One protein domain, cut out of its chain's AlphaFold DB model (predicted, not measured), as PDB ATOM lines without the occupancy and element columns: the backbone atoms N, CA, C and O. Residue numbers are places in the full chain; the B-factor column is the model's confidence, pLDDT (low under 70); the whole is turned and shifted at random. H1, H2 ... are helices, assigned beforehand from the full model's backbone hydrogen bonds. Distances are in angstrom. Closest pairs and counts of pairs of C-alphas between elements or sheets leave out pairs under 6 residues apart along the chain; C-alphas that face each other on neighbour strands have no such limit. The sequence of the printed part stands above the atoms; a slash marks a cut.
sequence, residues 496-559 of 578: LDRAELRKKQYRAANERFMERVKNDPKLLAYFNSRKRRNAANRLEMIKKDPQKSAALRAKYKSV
ATOM      1  N   LEU A 496     -23.302 -29.049  10.414       79.25
ATOM      2  CA  LEU A 496     -23.474 -29.678   9.103       79.25
ATOM      3  C   LEU A 496     -23.006 -31.137   9.140       79.25
ATOM      4  O   LEU A 496     -23.790 -32.017   8.772       79.25
ATOM      5  N   ASP A 497     -21.842 -31.408   9.729       90.88
ATOM      6  CA  ASP A 497     -21.295 -32.763   9.880       90.88
ATOM      7  C   ASP A 497     -22.233 -33.661  10.692       90.88
ATOM      8  O   ASP A 497     -22.548 -34.793  10.317       90.88
ATOM      9  N   ARG A 498     -22.813 -33.129  11.776       90.50
ATOM     10  CA  ARG A 498     -23.794 -33.869  12.582       90.50
ATOM     11  C   ARG A 498     -25.087 -34.162  11.818       90.50
ATOM     12  O   ARG A 498     -25.748 -35.172  12.086       90.50
ATOM     13  N   ALA A 499     -25.494 -33.291  10.896       87.00
ATOM     14  CA  ALA A 499     -26.660 -33.522  10.051       87.00
ATOM     15  C   ALA A 499     -26.383 -34.593   8.985       87.00
ATOM     16  O   ALA A 499     -27.259 -35.422   8.719       87.00
ATOM     17  N   GLU A 500     -25.182 -34.614   8.410       92.75
ATOM     18  CA  GLU A 500     -24.756 -35.658   7.476       92.75
ATOM     19  C   GLU A 500     -24.597 -37.014   8.158       92.75
ATOM     20  O   GLU A 500     -25.157 -38.002   7.676       92.75
ATOM     21  N   LEU A 501     -23.986 -37.053   9.344       92.81
ATOM     22  CA  LEU A 501     -23.875 -38.266  10.151       92.81
ATOM     23  C   LEU A 501     -25.253 -38.867  10.453       92.81
ATOM     24  O   LEU A 501     -25.465 -40.067  10.292       92.81
ATOM     25  N   ARG A 502     -26.242 -38.033  10.804       93.19
ATOM     26  CA  ARG A 502     -27.630 -38.489  11.009       93.19
ATOM     27  C   ARG A 502     -28.266 -39.039   9.736       93.19
ATOM     28  O   ARG A 502     -29.027 -40.003   9.814       93.19
ATOM     29  N   LYS A 503     -27.984 -38.453   8.567       92.56
ATOM     30  CA  LYS A 503     -28.454 -38.998   7.281       92.56
ATOM     31  C   LYS A 503     -27.800 -40.350   6.993       92.56
ATOM     32  O   LYS A 503     -28.515 -41.259   6.579       92.56
ATOM     33  N   LYS A 504     -26.494 -40.499   7.243       93.50
ATOM     34  CA  LYS A 504     -25.752 -41.760   7.068       93.50
ATOM     35  C   LYS A 504     -26.294 -42.850   7.995       93.50
ATOM     36  O   LYS A 504     -26.650 -43.923   7.524       93.50
ATOM     37  N   GLN A 505     -26.497 -42.532   9.275       94.31
ATOM     38  CA  GLN A 505     -27.121 -43.435  10.250       94.31
ATOM     39  C   GLN A 505     -28.538 -43.853   9.839       94.31
ATOM     40  O   GLN A 505     -28.902 -45.016   9.983       94.31
ATOM     41  N   TYR A 506     -29.341 -42.930   9.298       94.00
ATOM     42  CA  TYR A 506     -30.681 -43.259   8.815       94.00
ATOM     43  C   TYR A 506     -30.651 -44.175   7.584       94.00
ATOM     44  O   TYR A 506     -31.458 -45.096   7.506       94.00
ATOM     45  N   ARG A 507     -29.729 -43.947   6.634       93.25
ATOM     46  CA  ARG A 507     -29.549 -44.825   5.463       93.25
ATOM     47  C   ARG A 507     -29.135 -46.231   5.888       93.25
ATOM     48  O   ARG A 507     -29.856 -47.163   5.562       93.25
ATOM     49  N   ALA A 508     -28.107 -46.349   6.728       92.00
ATOM     50  CA  ALA A 508     -27.635 -47.634   7.243       92.00
ATOM     51  C   ALA A 508     -28.721 -48.385   8.039       92.00
ATOM     52  O   ALA A 508     -28.913 -49.588   7.880       92.00
ATOM     53  N   ALA A 509     -29.492 -47.683   8.878       93.31
ATOM     54  CA  ALA A 509     -30.608 -48.297   9.602       93.31
ATOM     55  C   ALA A 509     -31.733 -48.766   8.663       93.31
ATOM     56  O   ALA A 509     -32.370 -49.787   8.931       93.31
ATOM     57  N   ASN A 510     -31.985 -48.028   7.580       95.31
ATOM     58  CA  ASN A 510     -32.984 -48.384   6.580       95.31
ATOM     59  C   ASN A 510     -32.527 -49.561   5.704       95.31
ATOM     60  O   ASN A 510     -33.339 -50.428   5.415       95.31
ATOM     61  N   GLU A 511     -31.248 -49.628   5.335       95.81
ATOM     62  CA  GLU A 511     -30.647 -50.766   4.622       95.81
ATOM     63  C   GLU A 511     -30.751 -52.047   5.452       95.81
ATOM     64  O   GLU A 511     -31.394 -52.994   5.008       95.81
ATOM     65  N   ARG A 512     -30.303 -52.023   6.716       96.81
ATOM     66  CA  ARG A 512     -30.455 -53.159   7.649       96.81
ATOM     67  C   ARG A 512     -31.911 -53.583   7.844       96.81
ATOM     68  O   ARG A 512     -32.213 -54.751   8.067       96.81
ATOM     69  N   PHE A 513     -32.844 -52.629   7.827       97.12
ATOM     70  CA  PHE A 513     -34.268 -52.949   7.883       97.12
ATOM     71  C   PHE A 513     -34.741 -53.643   6.602       97.12
ATOM     72  O   PHE A 513     -35.456 -54.635   6.696       97.12
ATOM     73  N   MET A 514     -34.337 -53.155   5.428       96.44
ATOM     74  CA  MET A 514     -34.706 -53.762   4.150       96.44
ATOM     75  C   MET A 514     -34.076 -55.146   3.961       96.44
ATOM     76  O   MET A 514     -34.742 -56.016   3.416       96.44
ATOM     77  N   GLU A 515     -32.862 -55.384   4.456       96.94
ATOM     78  CA  GLU A 515     -32.256 -56.724   4.504       96.94
ATOM     79  C   GLU A 515     -33.077 -57.685   5.362       96.94
ATOM     80  O   GLU A 515     -33.429 -58.766   4.902       96.94
ATOM     81  N   ARG A 516     -33.502 -57.268   6.563       97.44
ATOM     82  CA  ARG A 516     -34.419 -58.083   7.380       97.44
ATOM     83  C   ARG A 516     -35.745 -58.361   6.677       97.44
ATOM     84  O   ARG A 516     -36.275 -59.455   6.806       97.44
ATOM     85  N   VAL A 517     -36.285 -57.387   5.940       96.88
ATOM     86  CA  VAL A 517     -37.514 -57.581   5.155       96.88
ATOM     87  C   VAL A 517     -37.294 -58.568   4.008       96.88
ATOM     88  O   VAL A 517     -38.220 -59.302   3.695       96.88
ATOM     89  N   LYS A 518     -36.110 -58.600   3.386       97.25
ATOM     90  CA  LYS A 518     -35.780 -59.577   2.339       97.25
ATOM     91  C   LYS A 518     -35.602 -60.988   2.904       97.25
ATOM     92  O   LYS A 518     -36.088 -61.934   2.298       97.25
ATOM     93  N   ASN A 519     -34.946 -61.109   4.056       97.44
ATOM     94  CA  ASN A 519     -34.582 -62.402   4.637       97.44
ATOM     95  C   ASN A 519     -35.730 -63.061   5.423       97.44
ATOM     96  O   ASN A 519     -35.698 -64.266   5.643       97.44
ATOM     97  N   ASP A 520     -36.743 -62.298   5.849       97.19
ATOM     98  CA  ASP A 520     -37.929 -62.832   6.525       97.19
ATOM     99  C   ASP A 520     -39.147 -62.827   5.574       97.19
ATOM    100  O   ASP A 520     -39.727 -61.762   5.314       97.19
ATOM    101  N   PRO A 521     -39.601 -63.999   5.086       96.31
ATOM    102  CA  PRO A 521     -40.716 -64.091   4.145       96.31
ATOM    103  C   PRO A 521     -42.031 -63.544   4.718       96.31
ATOM    104  O   PRO A 521     -42.862 -63.028   3.965       96.31
ATOM    105  N   LYS A 522     -42.227 -63.561   6.047       96.44
ATOM    106  CA  LYS A 522     -43.423 -62.978   6.680       96.44
ATOM    107  C   LYS A 522     -43.391 -61.455   6.617       96.44
ATOM    108  O   LYS A 522     -44.412 -60.825   6.321       96.44
ATOM    109  N   LEU A 523     -42.228 -60.846   6.861       95.00
ATOM    110  CA  LEU A 523     -42.057 -59.398   6.719       95.00
ATOM    111  C   LEU A 523     -42.174 -58.961   5.257       95.00
ATOM    112  O   LEU A 523     -42.805 -57.933   4.988       95.00
ATOM    113  N   LEU A 524     -41.640 -59.750   4.321       97.44
ATOM    114  CA  LEU A 524     -41.772 -59.499   2.888       97.44
ATOM    115  C   LEU A 524     -43.241 -59.532   2.444       97.44
ATOM    116  O   LEU A 524     -43.721 -58.585   1.811       97.44
ATOM    117  N   ALA A 525     -43.986 -60.568   2.843       95.75
ATOM    118  CA  ALA A 525     -45.415 -60.699   2.561       95.75
ATOM    119  C   ALA A 525     -46.222 -59.530   3.151       95.75
ATOM    120  O   ALA A 525     -47.048 -58.922   2.461       95.75
ATOM    121  N   TYR A 526     -45.936 -59.134   4.397       96.00
ATOM    122  CA  TYR A 526     -46.561 -57.969   5.024       96.00
ATOM    123  C   TYR A 526     -46.265 -56.667   4.263       96.00
ATOM    124  O   TYR A 526     -47.168 -55.852   4.030       96.00
ATOM    125  N   PHE A 527     -45.011 -56.456   3.850       96.69
ATOM    126  CA  PHE A 527     -44.602 -55.261   3.115       96.69
ATOM    127  C   PHE A 527     -45.277 -55.190   1.739       96.69
ATOM    128  O   PHE A 527     -45.807 -54.138   1.366       96.69
ATOM    129  N   ASN A 528     -45.351 -56.318   1.030       94.69
ATOM    130  CA  ASN A 528     -46.042 -56.439  -0.253       94.69
ATOM    131  C   ASN A 528     -47.555 -56.218  -0.113       94.69
ATOM    132  O   ASN A 528     -48.123 -55.418  -0.858       94.69
ATOM    133  N   SER A 529     -48.199 -56.808   0.899       95.12
ATOM    134  CA  SER A 529     -49.616 -56.565   1.218       95.12
ATOM    135  C   SER A 529     -49.890 -55.084   1.501       95.12
ATOM    136  O   SER A 529     -50.851 -54.494   0.999       95.12
ATOM    137  N   ARG A 530     -49.016 -54.424   2.268       95.75
ATOM    138  CA  ARG A 530     -49.133 -52.988   2.546       95.75
ATOM    139  C   ARG A 530     -48.917 -52.136   1.292       95.75
ATOM    140  O   ARG A 530     -49.606 -51.129   1.126       95.75
ATOM    141  N   LYS A 531     -47.987 -52.521   0.413       94.12
ATOM    142  CA  LYS A 531     -47.750 -51.855  -0.877       94.12
ATOM    143  C   LYS A 531     -48.985 -51.962  -1.779       94.12
ATOM    144  O   LYS A 531     -49.416 -50.933  -2.293       94.12
ATOM    145  N   ARG A 532     -49.600 -53.149  -1.872       92.56
ATOM    146  CA  ARG A 532     -50.857 -53.390  -2.606       92.56
ATOM    147  C   ARG A 532     -52.015 -52.558  -2.048       92.56
ATOM    148  O   ARG A 532     -52.617 -51.805  -2.801       92.56
ATOM    149  N   ARG A 533     -52.250 -52.560  -0.729       94.19
ATOM    150  CA  ARG A 533     -53.296 -51.721  -0.100       94.19
ATOM    151  C   ARG A 533     -53.087 -50.225  -0.325       94.19
ATOM    152  O   ARG A 533     -54.031 -49.499  -0.608       94.19
ATOM    153  N   ASN A 534     -51.848 -49.741  -0.237       91.94
ATOM    154  CA  ASN A 534     -51.554 -48.338  -0.530       91.94
ATOM    155  C   ASN A 534     -51.774 -47.990  -2.011       91.94
ATOM    156  O   ASN A 534     -52.138 -46.852  -2.306       91.94
ATOM    157  N   ALA A 535     -51.529 -48.929  -2.930       88.56
ATOM    158  CA  ALA A 535     -51.833 -48.761  -4.349       88.56
ATOM    159  C   ALA A 535     -53.351 -48.755  -4.593       88.56
ATOM    160  O   ALA A 535     -53.839 -47.834  -5.239       88.56
ATOM    161  N   ALA A 536     -54.095 -49.681  -3.983       92.00
ATOM    162  CA  ALA A 536     -55.556 -49.729  -4.045       92.00
ATOM    163  C   ALA A 536     -56.197 -48.443  -3.497       92.00
ATOM    164  O   ALA A 536     -56.943 -47.785  -4.210       92.00
ATOM    165  N   ASN A 537     -55.799 -47.984  -2.304       91.12
ATOM    166  CA  ASN A 537     -56.290 -46.721  -1.731       91.12
ATOM    167  C   ASN A 537     -55.954 -45.505  -2.611       91.12
ATOM    168  O   ASN A 537     -56.672 -44.506  -2.619       91.12
ATOM    169  N   ARG A 538     -54.826 -45.548  -3.335       83.12
ATOM    170  CA  ARG A 538     -54.480 -44.508  -4.310       83.12
ATOM    171  C   ARG A 538     -55.400 -44.562  -5.522       83.12
ATOM    172  O   ARG A 538     -55.869 -43.503  -5.917       83.12
ATOM    173  N   LEU A 539     -55.665 -45.743  -6.074       88.56
ATOM    174  CA  LEU A 539     -56.612 -45.923  -7.177       88.56
ATOM    175  C   LEU A 539     -58.024 -45.493  -6.773       88.56
ATOM    176  O   LEU A 539     -58.674 -44.774  -7.518       88.56
ATOM    177  N   GLU A 540     -58.461 -45.824  -5.561       93.56
ATOM    178  CA  GLU A 540     -59.756 -45.400  -5.032       93.56
ATOM    179  C   GLU A 540     -59.845 -43.871  -4.886       93.56
ATOM    180  O   GLU A 540     -60.839 -43.265  -5.277       93.56
ATOM    181  N   MET A 541     -58.785 -43.207  -4.401       87.69
ATOM    182  CA  MET A 541     -58.730 -41.737  -4.401       87.69
ATOM    183  C   MET A 541     -58.758 -41.143  -5.813       87.69
ATOM    184  O   MET A 541     -59.292 -40.052  -5.985       87.69
ATOM    185  N   ILE A 542     -58.148 -41.815  -6.794       88.00
ATOM    186  CA  ILE A 542     -58.158 -41.373  -8.195       88.00
ATOM    187  C   ILE A 542     -59.577 -41.486  -8.766       88.00
ATOM    188  O   ILE A 542     -60.029 -40.541  -9.402       88.00
ATOM    189  N   LYS A 543     -60.285 -42.589  -8.479       92.69
ATOM    190  CA  LYS A 543     -61.679 -42.809  -8.892       92.69
ATOM    191  C   LYS A 543     -62.640 -41.788  -8.269       92.69
ATOM    192  O   LYS A 543     -63.509 -41.282  -8.960       92.69
ATOM    193  N   LYS A 544     -62.464 -41.450  -6.985       95.50
ATOM    194  CA  LYS A 544     -63.358 -40.520  -6.266       95.50
ATOM    195  C   LYS A 544     -63.239 -39.057  -6.699       95.50
ATOM    196  O   LYS A 544     -64.158 -38.289  -6.446       95.50
ATOM    197  N   ASP A 545     -62.105 -38.639  -7.264       94.88
ATOM    198  CA  ASP A 545     -61.891 -37.243  -7.664       94.88
ATOM    199  C   ASP A 545     -60.828 -37.136  -8.781       94.88
ATOM    200  O   ASP A 545     -59.618 -37.011  -8.506       94.88
ATOM    201  N   PRO A 546     -61.256 -37.179 -10.057       91.38
ATOM    202  CA  PRO A 546     -60.364 -37.121 -11.211       91.38
ATOM    203  C   PRO A 546     -59.505 -35.850 -11.238       91.38
ATOM    204  O   PRO A 546     -58.321 -35.917 -11.579       91.38
ATOM    205  N   GLN A 547     -60.034 -34.710 -10.788       89.69
ATOM    206  CA  GLN A 547     -59.305 -33.439 -10.770       89.69
ATOM    207  C   GLN A 547     -58.186 -33.444  -9.720       89.69
ATOM    208  O   GLN A 547     -57.033 -33.103 -10.019       89.69
ATOM    209  N   LYS A 548     -58.459 -33.927  -8.498       86.62
ATOM    210  CA  LYS A 548     -57.404 -34.126  -7.485       86.62
ATOM    211  C   LYS A 548     -56.366 -35.144  -7.948       86.62
ATOM    212  O   LYS A 548     -55.182 -34.987  -7.633       86.62
ATOM    213  N   SER A 549     -56.775 -36.160  -8.707       88.31
ATOM    214  CA  SER A 549     -55.866 -37.155  -9.278       88.31
ATOM    215  C   SER A 549     -54.885 -36.546 -10.288       88.31
ATOM    216  O   SER A 549     -53.689 -36.845 -10.237       88.31
ATOM    217  N   ALA A 550     -55.363 -35.659 -11.166       88.69
ATOM    218  CA  ALA A 550     -54.557 -34.973 -12.171       88.69
ATOM    219  C   ALA A 550     -53.530 -34.048 -11.504       88.69
ATOM    220  O   ALA A 550     -52.334 -34.133 -11.791       88.69
ATOM    221  N   ALA A 551     -53.957 -33.272 -10.502       89.25
ATOM    222  CA  ALA A 551     -53.061 -32.432  -9.708       89.25
ATOM    223  C   ALA A 551     -51.986 -33.254  -8.969       89.25
ATOM    224  O   ALA A 551     -50.818 -32.859  -8.884       89.25
ATOM    225  N   LEU A 552     -52.353 -34.429  -8.444       86.06
ATOM    226  CA  LEU A 552     -51.409 -35.331  -7.788       86.06
ATOM    227  C   LEU A 552     -50.396 -35.909  -8.790       86.06
ATOM    228  O   LEU A 552     -49.201 -35.934  -8.488       86.06
ATOM    229  N   ARG A 553     -50.853 -36.334  -9.978       87.25
ATOM    230  CA  ARG A 553     -50.010 -36.842 -11.074       87.25
ATOM    231  C   ARG A 553     -49.026 -35.781 -11.564       87.25
ATOM    232  O   ARG A 553     -47.827 -36.055 -11.580       87.25
ATOM    233  N   ALA A 554     -49.486 -34.558 -11.826       90.38
ATOM    234  CA  ALA A 554     -48.631 -33.429 -12.200       90.38
ATOM    235  C   ALA A 554     -47.564 -33.140 -11.129       90.38
ATOM    236  O   ALA A 554     -46.377 -32.969 -11.425       90.38
ATOM    237  N   LYS A 555     -47.952 -33.185  -9.847       91.75
ATOM    238  CA  LYS A 555     -47.015 -33.015  -8.734       91.75
ATOM    239  C   LYS A 555     -45.958 -34.121  -8.695       91.75
ATOM    240  O   LYS A 555     -44.781 -33.805  -8.520       91.75
ATOM    241  N   TYR A 556     -46.340 -35.389  -8.848       88.38
ATOM    242  CA  TYR A 556     -45.377 -36.497  -8.868       88.38
ATOM    243  C   TYR A 556     -44.455 -36.446 -10.087       88.38
ATOM    244  O   TYR A 556     -43.250 -36.608  -9.899       88.38
ATOM    245  N   LYS A 557     -44.986 -36.135 -11.277       93.56
ATOM    246  CA  LYS A 557     -44.205 -35.921 -12.506       93.56
ATOM    247  C   LYS A 557     -43.141 -34.840 -12.288       93.56
ATOM    248  O   LYS A 557     -41.956 -35.127 -12.386       93.56
ATOM    249  N   SER A 558     -43.524 -33.676 -11.746       94.00
ATOM    250  CA  SER A 558     -42.571 -32.594 -11.439       94.00
ATOM    251  C   SER A 558     -41.457 -32.990 -10.451       94.00
ATOM    252  O   SER A 558     -40.325 -32.508 -10.540       94.00
ATOM    253  N   VAL A 559     -41.753 -33.857  -9.473       91.50
ATOM    254  CA  VAL A 559     -40.759 -34.349  -8.504       91.50
ATOM    255  C   VAL A 559     -39.837 -35.379  -9.153       91.50
ATOM    256  O   VAL A 559     -38.638 -35.383  -8.858       91.50
TER     257      VAL A 559
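Overview. This is residues 496 to 559 of the 578 residues of an uncharacterized protein of Meira miltonrushii (UniProt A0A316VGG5). Two long straight helices, H1 and H2, meet at their ends in a corner like a wide V, and a shorter helix, H3, folds back from the far end of H2 toward the open side of the V. The figure is an open hook with an empty middle, and H3 stops short of H1. The printed part has 64 residues with three named helices, H1, H2 and H3 along the chain, and no named strand; the class is all helix. It is extended, with a radius of gyration of the C-alphas of 17.2 A, and flat, spanning 42 by 37 by 13 A.

Arrangement. H1, residues 496 to 519, and H2, residues 521 to 544, touch only at the corner by their tight link. H1 touches H2 with residues 516 to 518 alone, and H2 touches H1 with residues 523 to 527 alone; the closest C-alphas of the two helices, those of Val 517 and Leu 523, are 5.1 A apart. Their lines are about perpendicular, at 74 degrees. H3, residues 546 to 559, and H2 only just touch, with 3 pairs of C-alphas within 8 A, and only at the corner. The closest C-alphas are those of Ile 542 and Ser 549, 4.9 A apart. H2 and H3 run opposite ways at a steep tilt of 55 degrees. H1 and H3 are apart. In H1, H2 and H3 every O i to N i+4 pair is within hydrogen-bond range.

Along the chain. H1 begins at C-alpha 496 (-23.474, -29.678, 9.103) and is 34.8 A from first to last C-alpha. H2 measures 34.3 A and begins at C-alpha 521 (-40.716, -64.091, 4.145). H3 measures 20.0 A and ends at C-alpha 559 (-40.759, -34.349, -8.504).

Size, cuts and confidence. The two C-alphas farthest apart, those of Asp 497 and Lys 544, are 45.7 A apart. The printed part has no cut, and both links are tight. Mean pLDDT of the printed part is 92.6, and no printed residue is under 70.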